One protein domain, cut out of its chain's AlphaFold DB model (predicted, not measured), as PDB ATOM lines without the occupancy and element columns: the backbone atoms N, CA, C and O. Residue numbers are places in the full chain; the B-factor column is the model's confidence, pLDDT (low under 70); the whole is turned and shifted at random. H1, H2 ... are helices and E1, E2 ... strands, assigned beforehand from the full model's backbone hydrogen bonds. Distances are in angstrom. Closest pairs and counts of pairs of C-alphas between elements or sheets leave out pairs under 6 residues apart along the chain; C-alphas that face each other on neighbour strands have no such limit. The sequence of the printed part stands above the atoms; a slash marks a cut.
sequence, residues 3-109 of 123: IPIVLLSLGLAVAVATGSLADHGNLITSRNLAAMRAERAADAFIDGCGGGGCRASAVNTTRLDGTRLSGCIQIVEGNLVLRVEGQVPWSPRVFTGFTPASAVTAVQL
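Overview. This is residues 3 to 109 of the 123 residues of an uncharacterized protein of Acidimicrobiia bacterium (UniProt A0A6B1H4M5). One long helix, H1, makes the longest axis of the domain; an antiparallel sheet of four strands packs on its residues 26 to 46, in two layers with the helix on one face of the sheet, while residues 3 to 14 stick out as a free arm. The loop of residues 89 to 100 reaches from the sheet toward that arm. The printed part has 107 residues with one named helix, then four named strands, H1 E1 E2 E3 E4, and the class is mixed. The sheet's order is E1, E2, E3, E4. The whole is an extended rod, with a radius of gyration of the C-alphas of 20.1 A and spans of 75 by 32 by 18 A.

Along the chain. H1, residues 3 to 48, begins at C-alpha 3 at (10.341, 3.180, -15.992) and measures 67.1 A. E1 is residues 59 to 62, 10.0 A. E2, residues 68 to 76, measures 23.9 A and bends by 50 degrees at residue 73. E3 is residues 79 to 88, 28.7 A. E4, residues 101 to 109, measures 26.0 A and ends at C-alpha 109 at (22.879, -25.361, 41.939).

Arrangement. The twisted sheet is a meander, each strand the antiparallel neighbour of the one before. In the hairpin of E1 and E2, N 59 and O 71 are 2.9 A apart; in that of E2 and E3, N 72 and O 83 are 2.8 A apart; in that of E3 and E4, N 84 and O 105 are 2.8 A apart, each within hydrogen-bond range. E1 and E4, the edge strands, are apart. H1 is on the sheet; its closest C-alphas to E4 are those of Ala 35 and Ala 103, 5.0 A, and to E3 those of Ala 34 and Gly 86, 4.8 A. In H1 every O i to N i+4 pair is within hydrogen-bond range.

Size, cuts and confidence. The C-alphas farthest apart are those of Ile 3 and Gly 52, 75.3 A. The printed part has no cut. The link from E3 to E4 is long, with 12 residues. The mean pLDDT of the printed part is 70.7, and 41 residues are under 70, among them 47 to 62 and 91 to 100.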
ATOM      1  N   ILE A   3       8.958   3.394 -16.436       77.38
ATOM      2  CA  ILE A   3      10.341   3.180 -15.992       77.38
ATOM      3  C   ILE A   3      10.694   3.945 -14.697       77.38
ATOM      4  O   ILE A   3      11.227   3.308 -13.790       77.38
ATOM      5  N   PRO A   4      10.367   5.246 -14.527       78.69
ATOM      6  CA  PRO A   4      10.712   5.949 -13.287       78.69
ATOM      7  C   PRO A   4       9.943   5.428 -12.067       78.69
ATOM      8  O   PRO A   4      10.499   5.388 -10.977       78.69
ATOM      9  N   ILE A   5       8.698   4.974 -12.243       79.69
ATOM     10  CA  ILE A   5       7.864   4.429 -11.160       79.69
ATOM     11  C   ILE A   5       8.397   3.062 -10.714       79.69
ATOM     12  O   ILE A   5       8.468   2.789  -9.520       79.69
ATOM     13  N   VAL A   6       8.825   2.231 -11.669       80.56
ATOM     14  CA  VAL A   6       9.431   0.919 -11.395       80.56
ATOM     15  C   VAL A   6      10.779   1.065 -10.685       80.56
ATOM     16  O   VAL A   6      11.068   0.318  -9.757       80.56
ATOM     17  N   LEU A   7      11.599   2.047 -11.069       83.50
ATOM     18  CA  LEU A   7      12.873   2.307 -10.390       83.50
ATOM     19  C   LEU A   7      12.674   2.831  -8.962       83.50
ATOM     20  O   LEU A   7      13.408   2.432  -8.059       83.50
ATOM     21  N   LEU A   8      11.662   3.672  -8.738       82.88
ATOM     22  CA  LEU A   8      11.322   4.180  -7.406       82.88
ATOM     23  C   LEU A   8      10.813   3.074  -6.478       82.88
ATOM     24  O   LEU A   8      11.235   3.005  -5.324       82.88
ATOM     25  N   SER A   9       9.944   2.185  -6.971       81.25
ATOM     26  CA  SER A   9       9.438   1.066  -6.170       81.25
ATOM     27  C   SER A   9      10.533   0.046  -5.855       81.25
ATOM     28  O   SER A   9      10.601  -0.441  -4.725       81.25
ATOM     29  N   LEU A  10      11.437  -0.220  -6.802       84.19
ATOM     30  CA  LEU A  10      12.591  -1.091  -6.583       84.19
ATOM     31  C   LEU A  10      13.563  -0.489  -5.556       84.19
ATOM     32  O   LEU A  10      14.005  -1.187  -4.648       84.19
ATOM     33  N   GLY A  11      13.849   0.813  -5.652       79.69
ATOM     34  CA  GLY A  11      14.698   1.520  -4.691       79.69
ATOM     35  C   GLY A  11      14.125   1.501  -3.272       79.69
ATOM     36  O   GLY A  11      14.850   1.224  -2.317       79.69
ATOM     37  N   LEU A  12      12.812   1.711  -3.136       81.00
ATOM     38  CA  LEU A  12      12.123   1.618  -1.849       81.00
ATOM     39  C   LEU A  12      12.194   0.194  -1.274       81.00
ATOM     40  O   LEU A  12      12.501   0.022  -0.097       81.00
ATOM     41  N   ALA A  13      11.965  -0.832  -2.100       77.50
ATOM     42  CA  ALA A  13      12.026  -2.228  -1.671       77.50
ATOM     43  C   ALA A  13      13.425  -2.620  -1.164       77.50
ATOM     44  O   ALA A  13      13.546  -3.269  -0.124       77.50
ATOM     45  N   VAL A  14      14.485  -2.177  -1.847       82.44
ATOM     46  CA  VAL A  14      15.875  -2.418  -1.424       82.44
ATOM     47  C   VAL A  14      16.193  -1.690  -0.115       82.44
ATOM     48  O   VAL A  14      16.821  -2.272   0.772       82.44
ATOM     49  N   ALA A  15      15.732  -0.448   0.055       75.31
ATOM     50  CA  ALA A  15      15.929   0.305   1.294       75.31
ATOM     51  C   ALA A  15      15.244  -0.368   2.499       75.31
ATOM     52  O   ALA A  15      15.837  -0.486   3.569       75.31
ATOM     53  N   VAL A  16      14.022  -0.878   2.317       77.00
ATOM     54  CA  VAL A  16      13.292  -1.591   3.377       77.00
ATOM     55  C   VAL A  16      13.955  -2.932   3.709       77.00
ATOM     56  O   VAL A  16      14.120  -3.252   4.884       77.00
ATOM     57  N   ALA A  17      14.385  -3.696   2.701       74.75
ATOM     58  CA  ALA A  17      15.033  -4.995   2.906       74.75
ATOM     59  C   ALA A  17      16.407  -4.876   3.587       74.75
ATOM     60  O   ALA A  17      16.755  -5.669   4.456       74.75
ATOM     61  N   THR A  18      17.200  -3.869   3.222       77.44
ATOM     62  CA  THR A  18      18.497  -3.622   3.873       77.44
ATOM     63  C   THR A  18      18.325  -3.121   5.306       77.44
ATOM     64  O   THR A  18      19.061  -3.555   6.196       77.44
ATOM     65  N   GLY A  19      17.318  -2.279   5.558       74.06
ATOM     66  CA  GLY A  19      16.950  -1.847   6.906       74.06
ATOM     67  C   GLY A  19      16.485  -3.002   7.797       74.06
ATOM     68  O   GLY A  19      16.933  -3.104   8.938       74.06
ATOM     69  N   SER A  20      15.659  -3.915   7.277       75.31
ATOM     70  CA  SER A  20      15.191  -5.075   8.045       75.31
ATOM     71  C   SER A  20      16.324  -6.051   8.372       75.31
ATOM     72  O   SER A  20      16.410  -6.524   9.505       75.31
ATOM     73  N   LEU A  21      17.254  -6.300   7.442       76.50
ATOM     74  CA  LEU A  21      18.444  -7.115   7.719       76.50
ATOM     75  C   LEU A  21      19.321  -6.497   8.817       76.50
ATOM     76  O   LEU A  21      19.795  -7.211   9.703       76.50
ATOM     77  N   ALA A  22      19.527  -5.179   8.775       76.62
ATOM     78  CA  ALA A  22      20.294  -4.472   9.796       76.62
ATOM     79  C   ALA A  22      19.619  -4.549  11.177       76.62
ATOM     80  O   ALA A  22      20.299  -4.774  12.181       76.62
ATOM     81  N   ASP A  23      18.291  -4.435  11.229       74.94
ATOM     82  CA  ASP A  23      17.519  -4.583  12.465       74.94
ATOM     83  C   ASP A  23      17.613  -6.004  13.035       74.94
ATOM     84  O   ASP A  23      17.804  -6.168  14.240       74.94
ATOM     85  N   HIS A  24      17.570  -7.034  12.185       75.56
ATOM     86  CA  HIS A  24      17.764  -8.423  12.611       75.56
ATOM     87  C   HIS A  24      19.168  -8.645  13.188       75.56
ATOM     88  O   HIS A  24      19.308  -9.275  14.238       75.56
ATOM     89  N   GLY A  25      20.204  -8.092  12.551       77.00
ATOM     90  CA  GLY A  25      21.571  -8.144  13.069       77.00
ATOM     91  C   GLY A  25      21.690  -7.486  14.444       77.00
ATOM     92  O   GLY A  25      22.244  -8.081  15.368       77.00
ATOM     93  N   ASN A  26      21.097  -6.302  14.608       77.88
ATOM     94  CA  ASN A  26      21.146  -5.551  15.861       77.88
ATOM     95  C   ASN A  26      20.346  -6.229  16.997       77.88
ATOM     96  O   ASN A  26      20.752  -6.231  18.166       77.88
ATOM     97  N   LEU A  27      19.228  -6.877  16.658       78.38
ATOM     98  CA  LEU A  27      18.465  -7.716  17.584       78.38
ATOM     99  C   LEU A  27      19.289  -8.927  18.052       78.38
ATOM    100  O   LEU A  27      19.306  -9.246  19.239       78.38
ATOM    101  N   ILE A  28      20.002  -9.598  17.147       77.50
ATOM    102  CA  ILE A  28      20.850 -10.742  17.509       77.50
ATOM    103  C   ILE A  28      21.994 -10.291  18.420       77.50
ATOM    104  O   ILE A  28      22.241 -10.916  19.451       77.50
ATOM    105  N   THR A  29      22.661  -9.180  18.102       81.50
ATOM    106  CA  THR A  29      23.743  -8.657  18.948       81.50
ATOM    107  C   THR A  29      23.251  -8.244  20.332       81.50
ATOM    108  O   THR A  29      23.930  -8.517  21.320       81.50
ATOM    109  N   SER A  30      22.066  -7.638  20.432       76.50
ATOM    110  CA  SER A  30      21.486  -7.254  21.725       76.50
ATOM    111  C   SER A  30      21.036  -8.469  22.544       76.50
ATOM    112  O   SER A  30      21.269  -8.485  23.752       76.50
ATOM    113  N   ARG A  31      20.512  -9.528  21.911       75.44
ATOM    114  CA  ARG A  31      20.240 -10.823  22.567       75.44
ATOM    115  C   ARG A  31      21.508 -11.512  23.064       75.44
ATOM    116  O   ARG A  31      21.540 -11.958  24.206       75.44
ATOM    117  N   ASN A  32      22.566 -11.550  22.256       80.88
ATOM    118  CA  ASN A  32      23.852 -12.120  22.672       80.88
ATOM    119  C   ASN A  32      24.459 -11.330  23.837       80.88
ATOM    120  O   ASN A  32      24.986 -11.911  24.783       80.88
ATOM    121  N   LEU A  33      24.347  -9.999  23.807       78.06
ATOM    122  CA  LEU A  33      24.780  -9.153  24.915       78.06
ATOM    123  C   LEU A  33      23.951  -9.404  26.182       78.06
ATOM    124  O   LEU A  33      24.519  -9.438  27.272       78.06
ATOM    125  N   ALA A  34      22.636  -9.586  26.050       74.81
ATOM    126  CA  ALA A  34      21.761  -9.948  27.159       74.81
ATOM    127  C   ALA A  34      22.163 -11.298  27.770       74.81
ATOM    128  O   ALA A  34      22.287 -11.385  28.990       74.81
ATOM    129  N   ALA A  35      22.447 -12.303  26.936       75.75
ATOM    130  CA  ALA A  35      22.872 -13.633  27.371       75.75
ATOM    131  C   ALA A  35      24.209 -13.579  28.122       75.75
ATOM    132  O   ALA A  35      24.280 -14.004  29.269       75.75
ATOM    133  N   MET A  36      25.230 -12.928  27.550       76.56
ATOM    134  CA  MET A  36      26.532 -12.763  28.213       76.56
ATOM    135  C   MET A  36      26.427 -12.014  29.548       76.56
ATOM    136  O   MET A  36      27.180 -12.286  30.483       76.56
ATOM    137  N   ARG A  37      25.525 -11.029  29.657       78.31
ATOM    138  CA  ARG A  37      25.300 -10.308  30.920       78.31
ATOM    139  C   ARG A  37      24.566 -11.179  31.942       78.31
ATOM    140  O   ARG A  37      24.916 -11.108  33.116       78.31
ATOM    141  N   ALA A  38      23.593 -11.979  31.509       70.69
ATOM    142  CA  ALA A  38      22.884 -12.926  32.365       70.69
ATOM    143  C   ALA A  38      23.821 -14.027  32.889       70.69
ATOM    144  O   ALA A  38      23.809 -14.301  34.084       70.69
ATOM    145  N   GLU A  39      24.692 -14.577  32.040       76.06
ATOM    146  CA  GLU A  39      25.728 -15.550  32.422       76.06
ATOM    147  C   GLU A  39      26.705 -14.967  33.443       76.06
ATOM    148  O   GLU A  39      26.840 -15.507  34.533       76.06
ATOM    149  N   ARG A  40      27.302 -13.799  33.166       75.75
ATOM    150  CA  ARG A  40      28.219 -13.153  34.126       75.75
ATOM    151  C   ARG A  40      27.561 -12.830  35.463       75.75
ATOM    152  O   ARG A  40      28.224 -12.849  36.493       75.75
ATOM    153  N   ALA A  41      26.281 -12.468  35.446       73.06
ATOM    154  CA  ALA A  41      25.525 -12.229  36.667       73.06
ATOM    155  C   ALA A  41      25.224 -13.538  37.414       73.06
ATOM    156  O   ALA A  41      25.258 -13.538  38.641       73.06
ATOM    157  N   ALA A  42      24.978 -14.641  36.701       70.75
ATOM    158  CA  ALA A  42      24.847 -15.967  37.293       70.75
ATOM    159  C   ALA A  42      26.168 -16.437  37.923       70.75
ATOM    160  O   ALA A  42      26.155 -16.862  39.074       70.75
ATOM    161  N   ASP A  43      27.299 -16.272  37.236       74.31
ATOM    162  CA  ASP A  43      28.629 -16.608  37.764       74.31
ATOM    163  C   ASP A  43      28.956 -15.780  39.011       74.31
ATOM    164  O   ASP A  43      29.287 -16.332  40.055       74.31
ATOM    165  N   ALA A  44      28.756 -14.458  38.954       72.38
ATOM    166  CA  ALA A  44      28.966 -13.578  40.106       72.38
ATOM    167  C   ALA A  44      28.057 -13.931  41.295       72.38
ATOM    168  O   ALA A  44      28.446 -13.764  42.452       72.38
ATOM    169  N   PHE A  45      26.841 -14.414  41.025       71.25
ATOM    170  CA  PHE A  45      25.930 -14.894  42.057       71.25
ATOM    171  C   PHE A  45      26.437 -16.198  42.687       71.25
ATOM    172  O   PHE A  45      26.434 -16.322  43.908       71.25
ATOM    173  N   ILE A  46      26.904 -17.150  41.874       71.06
ATOM    174  CA  ILE A  46      27.478 -18.423  42.337       71.06
ATOM    175  C   ILE A  46      28.745 -18.177  43.164       71.06
ATOM    176  O   ILE A  46      28.861 -18.712  44.266       71.06
ATOM    177  N   ASP A  47      29.641 -17.311  42.691       69.50
ATOM    178  CA  ASP A  47      30.855 -16.907  43.406       69.50
ATOM    179  C   ASP A  47      30.519 -16.218  44.735       69.50
ATOM    180  O   ASP A  47      31.110 -16.522  45.772       69.50
ATOM    181  N   GLY A  48      29.513 -15.336  44.738       64.75
ATOM    182  CA  GLY A  48      29.006 -14.682  45.948       64.75
ATOM    183  C   GLY A  48      28.373 -15.648  46.955       64.75
ATOM    184  O   GLY A  48      28.305 -15.347  48.147       64.75
ATOM    185  N   CYS A  49      27.944 -16.825  46.501       64.00
ATOM    186  CA  CYS A  49      27.448 -17.897  47.355       64.00
ATOM    187  C   CYS A  49      28.539 -18.819  47.908       64.00
ATOM    188  O   CYS A  49      28.222 -19.719  48.698       64.00
ATOM    189  N   GLY A  50      29.800 -18.608  47.522       52.59
ATOM    190  CA  GLY A  50      30.958 -19.360  47.987       52.59
ATOM    191  C   GLY A  50      31.122 -19.308  49.508       52.59
ATOM    192  O   GLY A  50      31.776 -18.420  50.043       52.59
ATOM    193  N   GLY A  51      30.547 -20.294  50.206       50.38
ATOM    194  CA  GLY A  51      30.922 -20.661  51.576       50.38
ATOM    195  C   GLY A  51      29.818 -20.721  52.638       50.38
ATOM    196  O   GLY A  51      30.102 -21.206  53.728       50.38
ATOM    197  N   GLY A  52      28.578 -20.281  52.377       51.78
ATOM    198  CA  GLY A  52      27.568 -20.160  53.455       51.78
ATOM    199  C   GLY A  52      26.101 -20.405  53.095       51.78
ATOM    200  O   GLY A  52      25.241 -20.305  53.967       51.78
ATOM    201  N   GLY A  53      25.808 -20.751  51.838       55.03
ATOM    202  CA  GLY A  53      24.445 -20.938  51.335       55.03
ATOM    203  C   GLY A  53      23.850 -19.647  50.768       55.03
ATOM    204  O   GLY A  53      23.791 -18.615  51.437       55.03
ATOM    205  N   CYS A  54      23.388 -19.704  49.516       60.41
ATOM    206  CA  CYS A  54      22.654 -18.602  48.905       60.41
ATOM    207  C   CYS A  54      21.309 -18.428  49.619       60.41
ATOM    208  O   CYS A  54      20.479 -19.340  49.608       60.41
ATOM    209  N   ARG A  55      21.028 -17.247  50.176       54.50
ATOM    210  CA  ARG A  55      19.635 -16.875  50.452       54.50
ATOM    211  C   ARG A  55      18.972 -16.532  49.121       54.50
ATOM    212  O   ARG A  55      19.489 -15.701  48.381       54.50
ATOM    213  N   ALA A  56      17.841 -17.168  48.821       51.22
ATOM    214  CA  ALA A  56      16.996 -16.800  47.692       51.22
ATOM    215  C   ALA A  56      16.530 -15.350  47.870       51.22
ATOM    216  O   ALA A  56      15.630 -15.050  48.651       51.22
ATOM    217  N   SER A  57      17.207 -14.433  47.193       52.47
ATOM    218  CA  SER A  57      16.826 -13.033  47.118       52.47
ATOM    219  C   SER A  57      16.746 -12.677  45.647       52.47
ATOM    220  O   SER A  57      17.683 -12.944  44.895       52.47
ATOM    221  N   ALA A  58      15.599 -12.140  45.236       56.16
ATOM    222  CA  ALA A  58      15.421 -11.640  43.887       56.16
ATOM    223  C   ALA A  58      16.337 -10.420  43.700       56.16
ATOM    224  O   ALA A  58      16.118  -9.371  44.309       56.16
ATOM    225  N   VAL A  59      17.387 -10.556  42.893       62.75
ATOM    226  CA  VAL A  59      18.318  -9.462  42.606       62.75
ATOM    227  C   VAL A  59      17.839  -8.759  41.348       62.75
ATOM    228  O   VAL A  59      18.029  -9.259  40.245       62.75
ATOM    229  N   ASN A  60      17.235  -7.583  41.517       65.06
ATOM    230  CA  ASN A  60      16.912  -6.686  40.413       65.06
ATOM    231  C   ASN A  60      17.933  -5.551  40.380       65.06
ATOM    232  O   ASN A  60      17.961  -4.710  41.276       65.06
ATOM    233  N   THR A  61      18.764  -5.509  39.341       65.50
ATOM    234  CA  THR A  61      19.698  -4.399  39.121       65.50
ATOM    235  C   THR A  61      19.454  -3.755  37.766       65.50
ATOM    236  O   THR A  61      19.370  -4.409  36.727       65.50
ATOM    237  N   THR A  62      19.326  -2.434  37.771       67.56
ATOM    238  CA  THR A  62      19.299  -1.615  36.559       67.56
ATOM    239  C   THR A  62      20.661  -0.965  36.395       67.56
ATOM    240  O   THR A  62      21.093  -0.198  37.256       67.56
ATOM    241  N   ARG A  63      21.350  -1.264  35.297       70.25
ATOM    242  CA  ARG A  63      22.612  -0.604  34.951       70.25
ATOM    243  C   ARG A  63      22.323   0.757  34.313       70.25
ATOM    244  O   ARG A  63      21.272   0.937  33.703       70.25
ATOM    245  N   LEU A  64      23.284   1.679  34.403       61.41
ATOM    246  CA  LEU A  64      23.210   3.023  33.805       61.41
ATOM    247  C   LEU A  64      22.902   2.998  32.291       61.41
ATOM    248  O   LEU A  64      22.268   3.915  31.786       61.41
ATOM    249  N   ASP A  65      23.251   1.909  31.599       66.12
ATOM    250  CA  ASP A  65      22.959   1.681  30.172       66.12
ATOM    251  C   ASP A  65      21.481   1.325  29.876       66.12
ATOM    252  O   ASP A  65      21.148   0.906  28.769       66.12
ATOM    253  N   GLY A  66      20.596   1.361  30.878       66.38
ATOM    254  CA  GLY A  66      19.202   0.920  30.760       66.38
ATOM    255  C   GLY A  66      19.018  -0.601  30.731       66.38
ATOM    256  O   GLY A  66      17.889  -1.080  30.627       66.38
ATOM    257  N   THR A  67      20.098  -1.383  30.854       72.62
ATOM    258  CA  THR A  67      19.999  -2.843  30.953       72.62
ATOM    259  C   THR A  67      19.454  -3.261  32.305       72.62
ATOM    260  O   THR A  67      19.954  -2.800  33.335       72.62
ATOM    261  N   ARG A  68      18.486  -4.172  32.305       75.31
ATOM    262  CA  ARG A  68      17.906  -4.742  33.521       75.31
ATOM    263  C   ARG A  68      18.400  -6.168  33.682       75.31
ATOM    264  O   ARG A  68      18.376  -6.932  32.727       75.31
ATOM    265  N   LEU A  69      18.869  -6.504  34.870       73.62
ATOM    266  CA  LEU A  69      19.195  -7.866  35.264       73.62
ATOM    267  C   LEU A  69      18.254  -8.238  36.401       73.62
ATOM    268  O   LEU A  69      18.152  -7.490  37.375       73.62
ATOM    269  N   SER A  70      17.566  -9.360  36.257       74.38
ATOM    270  CA  SER A  70      16.704  -9.939  37.278       74.38
ATOM    271  C   SER A  70      17.172 -11.360  37.540       74.38
ATOM    272  O   SER A  70      17.254 -12.155  36.613       74.38
ATOM    273  N   GLY A  71      17.535 -11.683  38.773       68.25
ATOM    274  CA  GLY A  71      17.948 -13.026  39.165       68.25
ATOM    275  C   GLY A  71      17.072 -13.545  40.289       68.25
ATOM    276  O   GLY A  71      16.814 -12.809  41.235       68.25
ATOM    277  N   CYS A  72      16.636 -14.796  40.218       70.94
ATOM    278  CA  CYS A  72      15.893 -15.458  41.283       70.94
ATOM    279  C   CYS A  72      16.312 -16.926  41.419       70.94
ATOM    280  O   CYS A  72      16.692 -17.576  40.445       70.94
ATOM    281  N   ILE A  73      16.236 -17.455  42.640       71.19
ATOM    282  CA  ILE A  73      16.430 -18.882  42.904       71.19
ATOM    283  C   ILE A  73      15.053 -19.534  43.003       71.19
ATOM    284  O   ILE A  73      14.219 -19.091  43.788       71.19
ATOM    285  N   GLN A  74      14.844 -20.601  42.243       69.12
ATOM    286  CA  GLN A  74      13.625 -21.405  42.232       69.12
ATOM    287  C   GLN A  74      13.962 -22.882  42.455       69.12
ATOM    288  O   GLN A  74      15.058 -23.328  42.123       69.12
ATOM    289  N   ILE A  75      13.024 -23.653  43.001       66.69
ATOM    290  CA  ILE A  75      13.158 -25.110  43.102       66.69
ATOM    291  C   ILE A  75      12.366 -25.730  41.953       66.69
ATOM    292  O   ILE A  75      11.145 -25.587  41.899       66.69
ATOM    293  N   VAL A  76      13.052 -26.417  41.042       65.06
ATOM    294  CA  VAL A  76      12.449 -27.129  39.907       65.06
ATOM    295  C   VAL A  76      12.764 -28.608  40.077       65.06
ATOM    296  O   VAL A  76      13.930 -28.984  40.135       65.06
ATOM    297  N   GLU A  77      11.729 -29.439  40.220       67.56
ATOM    298  CA  GLU A  77      11.869 -30.903  40.356       67.56
ATOM    299  C   GLU A  77      12.826 -31.339  41.489       67.56
ATOM    300  O   GLU A  77      13.604 -32.279  41.354       67.56
ATOM    301  N   GLY A  78      12.796 -30.633  42.624       61.53
ATOM    302  CA  GLY A  78      13.660 -30.922  43.779       61.53
ATOM    303  C   GLY A  78      15.094 -30.393  43.659       61.53
ATOM    304  O   GLY A  78      15.871 -30.539  44.600       61.53
ATOM    305  N   ASN A  79      15.439 -29.727  42.554       64.00
ATOM    306  CA  ASN A  79      16.730 -29.078  42.356       64.00
ATOM    307  C   ASN A  79      16.630 -27.566  42.544       64.00
ATOM    308  O   ASN A  79      15.692 -26.930  42.065       64.00
ATOM    309  N   LEU A  80      17.631 -26.978  43.196       69.56
ATOM    310  CA  LEU A  80      17.791 -25.529  43.242       69.56
ATOM    311  C   LEU A  80      18.309 -25.046  41.886       69.56
ATOM    312  O   LEU A  80      19.361 -25.465  41.411       69.56
ATOM    313  N   VAL A  81      17.556 -24.158  41.252       73.62
ATOM    314  CA  VAL A  81      17.882 -23.563  39.959       73.62
ATOM    315  C   VAL A  81      17.941 -22.056  40.130       73.62
ATOM    316  O   VAL A  81      16.966 -21.417  40.523       73.62
ATOM    317  N   LEU A  82      19.089 -21.474  39.807       74.12
ATOM    318  CA  LEU A  82      19.241 -20.037  39.655       74.12
ATOM    319  C   LEU A  82      18.784 -19.649  38.251       74.12
ATOM    320  O   LEU A  82      19.351 -20.120  37.270       74.12
ATOM    321  N   ARG A  83      17.784 -18.776  38.145       74.94
ATOM    322  CA  ARG A  83      17.332 -18.187  36.883       74.94
ATOM    323  C   ARG A  83      17.732 -16.719  36.859       74.94
ATOM    324  O   ARG A  83      17.302 -15.955  37.715       74.94
ATOM    325  N   VAL A  84      18.534 -16.326  35.877       76.19
ATOM    326  CA  VAL A  84      18.937 -14.936  35.648       76.19
ATOM    327  C   VAL A  84      18.447 -14.494  34.280       76.19
ATOM    328  O   VAL A  84      18.783 -15.084  33.260       76.19
ATOM    329  N   GLU A  85      17.643 -13.444  34.254       79.38
ATOM    330  CA  GLU A  85      17.179 -12.767  33.058       79.38
ATOM    331  C   GLU A  85      17.950 -11.461  32.861       79.38
ATOM    332  O   GLU A  85      17.976 -10.587  33.729       79.38
ATOM    333  N   GLY A  86      18.570 -11.319  31.694       75.88
ATOM    334  CA  GLY A  86      19.143 -10.070  31.217       75.88
ATOM    335  C   GLY A  86      18.245  -9.446  30.162       75.88
ATOM    336  O   GLY A  86      17.818 -10.114  29.227       75.88
ATOM    337  N   GLN A  87      17.990  -8.150  30.286       80.50
ATOM    338  CA  GLN A  87      17.273  -7.346  29.305       80.50
ATOM    339  C   GLN A  87      18.171  -6.203  28.845       80.50
ATOM    340  O   GLN A  87      18.692  -5.432  29.658       80.50
ATOM    341  N   VAL A  88      18.333  -6.080  27.533       80.50
ATOM    342  CA  VAL A  88      19.093  -5.008  26.892       80.50
ATOM    343  C   VAL A  88      18.139  -4.169  26.041       80.50
ATOM    344  O   VAL A  88      17.433  -4.722  25.191       80.50
ATOM    345  N   PRO A  89      18.090  -2.838  26.244       72.69
ATOM    346  CA  PRO A  89      17.308  -1.974  25.381       72.69
ATOM    347  C   PRO A  89      17.953  -1.932  23.993       72.69
ATOM    348  O   PRO A  89      19.153  -1.705  23.854       72.69
ATOM    349  N   TRP A  90      17.143  -2.132  22.962       73.81
ATOM    350  CA  TRP A  90      17.509  -1.861  21.577       73.81
ATOM    351  C   TRP A  90      16.298  -1.237  20.881       73.81
ATOM    352  O   TRP A  90      15.153  -1.465  21.275       73.81
ATOM    353  N   SER A  91      16.558  -0.414  19.872       67.81
ATOM    354  CA  SER A  91      15.525   0.248  19.080       67.81
ATOM    355  C   SER A  91      15.659  -0.195  17.621       67.81
ATOM    356  O   SER A  91      16.725   0.043  17.035       67.81
ATOM    357  N   PRO A  92      14.626  -0.811  17.021       63.94
ATOM    358  CA  PRO A  92      14.632  -1.103  15.595       63.94
ATOM    359  C   PRO A  92      14.571   0.203  14.796       63.94
ATOM    360  O   PRO A  92      13.984   1.191  15.242       63.94
ATOM    361  N   ARG A  93      15.188   0.222  13.615       67.50
ATOM    362  CA  ARG A  93      15.166   1.371  12.701       67.50
ATOM    363  C   ARG A  93      13.917   1.373  11.823       67.50
ATOM    364  O   ARG A  93      13.430   2.445  11.483       67.50
ATOM    365  N   VAL A  94      13.422   0.195  11.450       63.62
ATOM    366  CA  VAL A  94      12.300   0.015  10.515       63.62
ATOM    367  C   VAL A  94      11.001  -0.326  11.244       63.62
ATOM    368  O   VAL A  94       9.936   0.143  10.849       63.62
ATOM    369  N   PHE A  95      11.067  -1.105  12.325       60.00
ATOM    370  CA  PHE A  95       9.890  -1.483  13.108       60.00
ATOM    371  C   PHE A  95       9.752  -0.593  14.346       60.00
ATOM    372  O   PHE A  95      10.561  -0.637  15.267       60.00
ATOM    373  N   THR A  96       8.710   0.230  14.406       53.41
ATOM    374  CA  THR A  96       8.409   1.014  15.606       53.41
ATOM    375  C   THR A  96       7.775   0.107  16.660       53.41
ATOM    376  O   THR A  96       6.590  -0.205  16.634       53.41
ATOM    377  N   GLY A  97       8.594  -0.356  17.598       54.97
ATOM    378  CA  GLY A  97       8.152  -1.185  18.712       54.97
ATOM    379  C   GLY A  97       9.317  -1.463  19.643       54.97
ATOM    380  O   GLY A  97      10.209  -2.241  19.315       54.97
ATOM    381  N   PHE A  98       9.330  -0.802  20.799       52.97
ATOM    382  CA  PHE A  98      10.332  -1.023  21.840       52.97
ATOM    383  C   PHE A  98      10.107  -2.417  22.444       52.97
ATOM    384  O   PHE A  98       9.343  -2.580  23.391       52.97
ATOM    385  N   THR A  99      10.729  -3.445  21.873       61.38
ATOM    386  CA  THR A  99      10.775  -4.774  22.490       61.38
ATOM    387  C   THR A  99      12.192  -4.982  23.005       61.38
ATOM    388  O   THR A  99      13.090  -5.187  22.196       61.38
ATOM    389  N   PRO A 100      12.457  -4.864  24.320       63.41
ATOM    390  CA  PRO A 100      13.798  -5.107  24.840       63.41
ATOM    391  C   PRO A 100      14.248  -6.522  24.463       63.41
ATOM    392  O   PRO A 100      13.459  -7.467  24.487       63.41
ATOM    393  N   ALA A 101      15.520  -6.671  24.099       72.38
ATOM    394  CA  ALA A 101      16.089  -7.982  23.843       72.38
ATOM    395  C   ALA A 101      16.336  -8.646  25.197       72.38
ATOM    396  O   ALA A 101      17.163  -8.168  25.976       72.38
ATOM    397  N   SER A 102      15.597  -9.714  25.488       72.06
ATOM    398  CA  SER A 102      15.768 -10.508  26.700       72.06
ATOM    399  C   SER A 102      16.501 -11.813  26.408       72.06
ATOM    400  O   SER A 102      16.378 -12.398  25.327       72.06
ATOM    401  N   ALA A 103      17.277 -12.265  27.383       72.00
ATOM    402  CA  ALA A 103      17.878 -13.586  27.422       72.00
ATOM    403  C   ALA A 103      17.797 -14.120  28.851       72.00
ATOM    404  O   ALA A 103      17.934 -13.361  29.810       72.00
ATOM    405  N   VAL A 104      17.566 -15.423  28.982       72.38
ATOM    406  CA  VAL A 104      17.433 -16.100  30.272       72.38
ATOM    407  C   VAL A 104      18.500 -17.178  30.353       72.38
ATOM    408  O   VAL A 104      18.566 -18.042  29.482       72.38
ATOM    409  N   THR A 105      19.279 -17.148  31.423       70.56
ATOM    410  CA  THR A 105      20.238 -18.189  31.783       70.56
ATOM    411  C   THR A 105      19.718 -18.910  33.020       70.56
ATOM    412  O   THR A 105      19.281 -18.273  33.979       70.56
ATOM    413  N   ALA A 106      19.735 -20.241  32.999       65.31
ATOM    414  CA  ALA A 106      19.374 -21.069  34.141       65.31
ATOM    415  C   ALA A 106      20.564 -21.955  34.519       65.31
ATOM    416  O   ALA A 106      21.091 -22.666  33.666       65.31
ATOM    417  N   VAL A 107      20.980 -21.907  35.783       69.00
ATOM    418  CA  VAL A 107      22.078 -22.719  36.314       69.00
ATOM    419  C   VAL A 107      21.553 -23.585  37.449       69.00
ATOM    420  O   VAL A 107      20.938 -23.085  38.391       69.00
ATOM    421  N   GLN A 108      21.786 -24.894  37.361       67.50
ATOM    422  CA  GLN A 108      21.457 -25.823  38.434       67.50
ATOM    423  C   GLN A 108      22.520 -25.727  39.531       67.50
ATOM    424  O   GLN A 108      23.693 -26.025  39.315       67.50
ATOM    425  N   LEU A 109      22.091 -25.319  40.719       64.50
ATOM    426  CA  LEU A 109      22.879 -25.361  41.939       64.50
ATOM    427  C   LEU A 109      22.650 -26.766  42.519       64.50
ATOM    428  O   LEU A 109      21.519 -27.110  42.856       64.50
TER     429      LEU A 109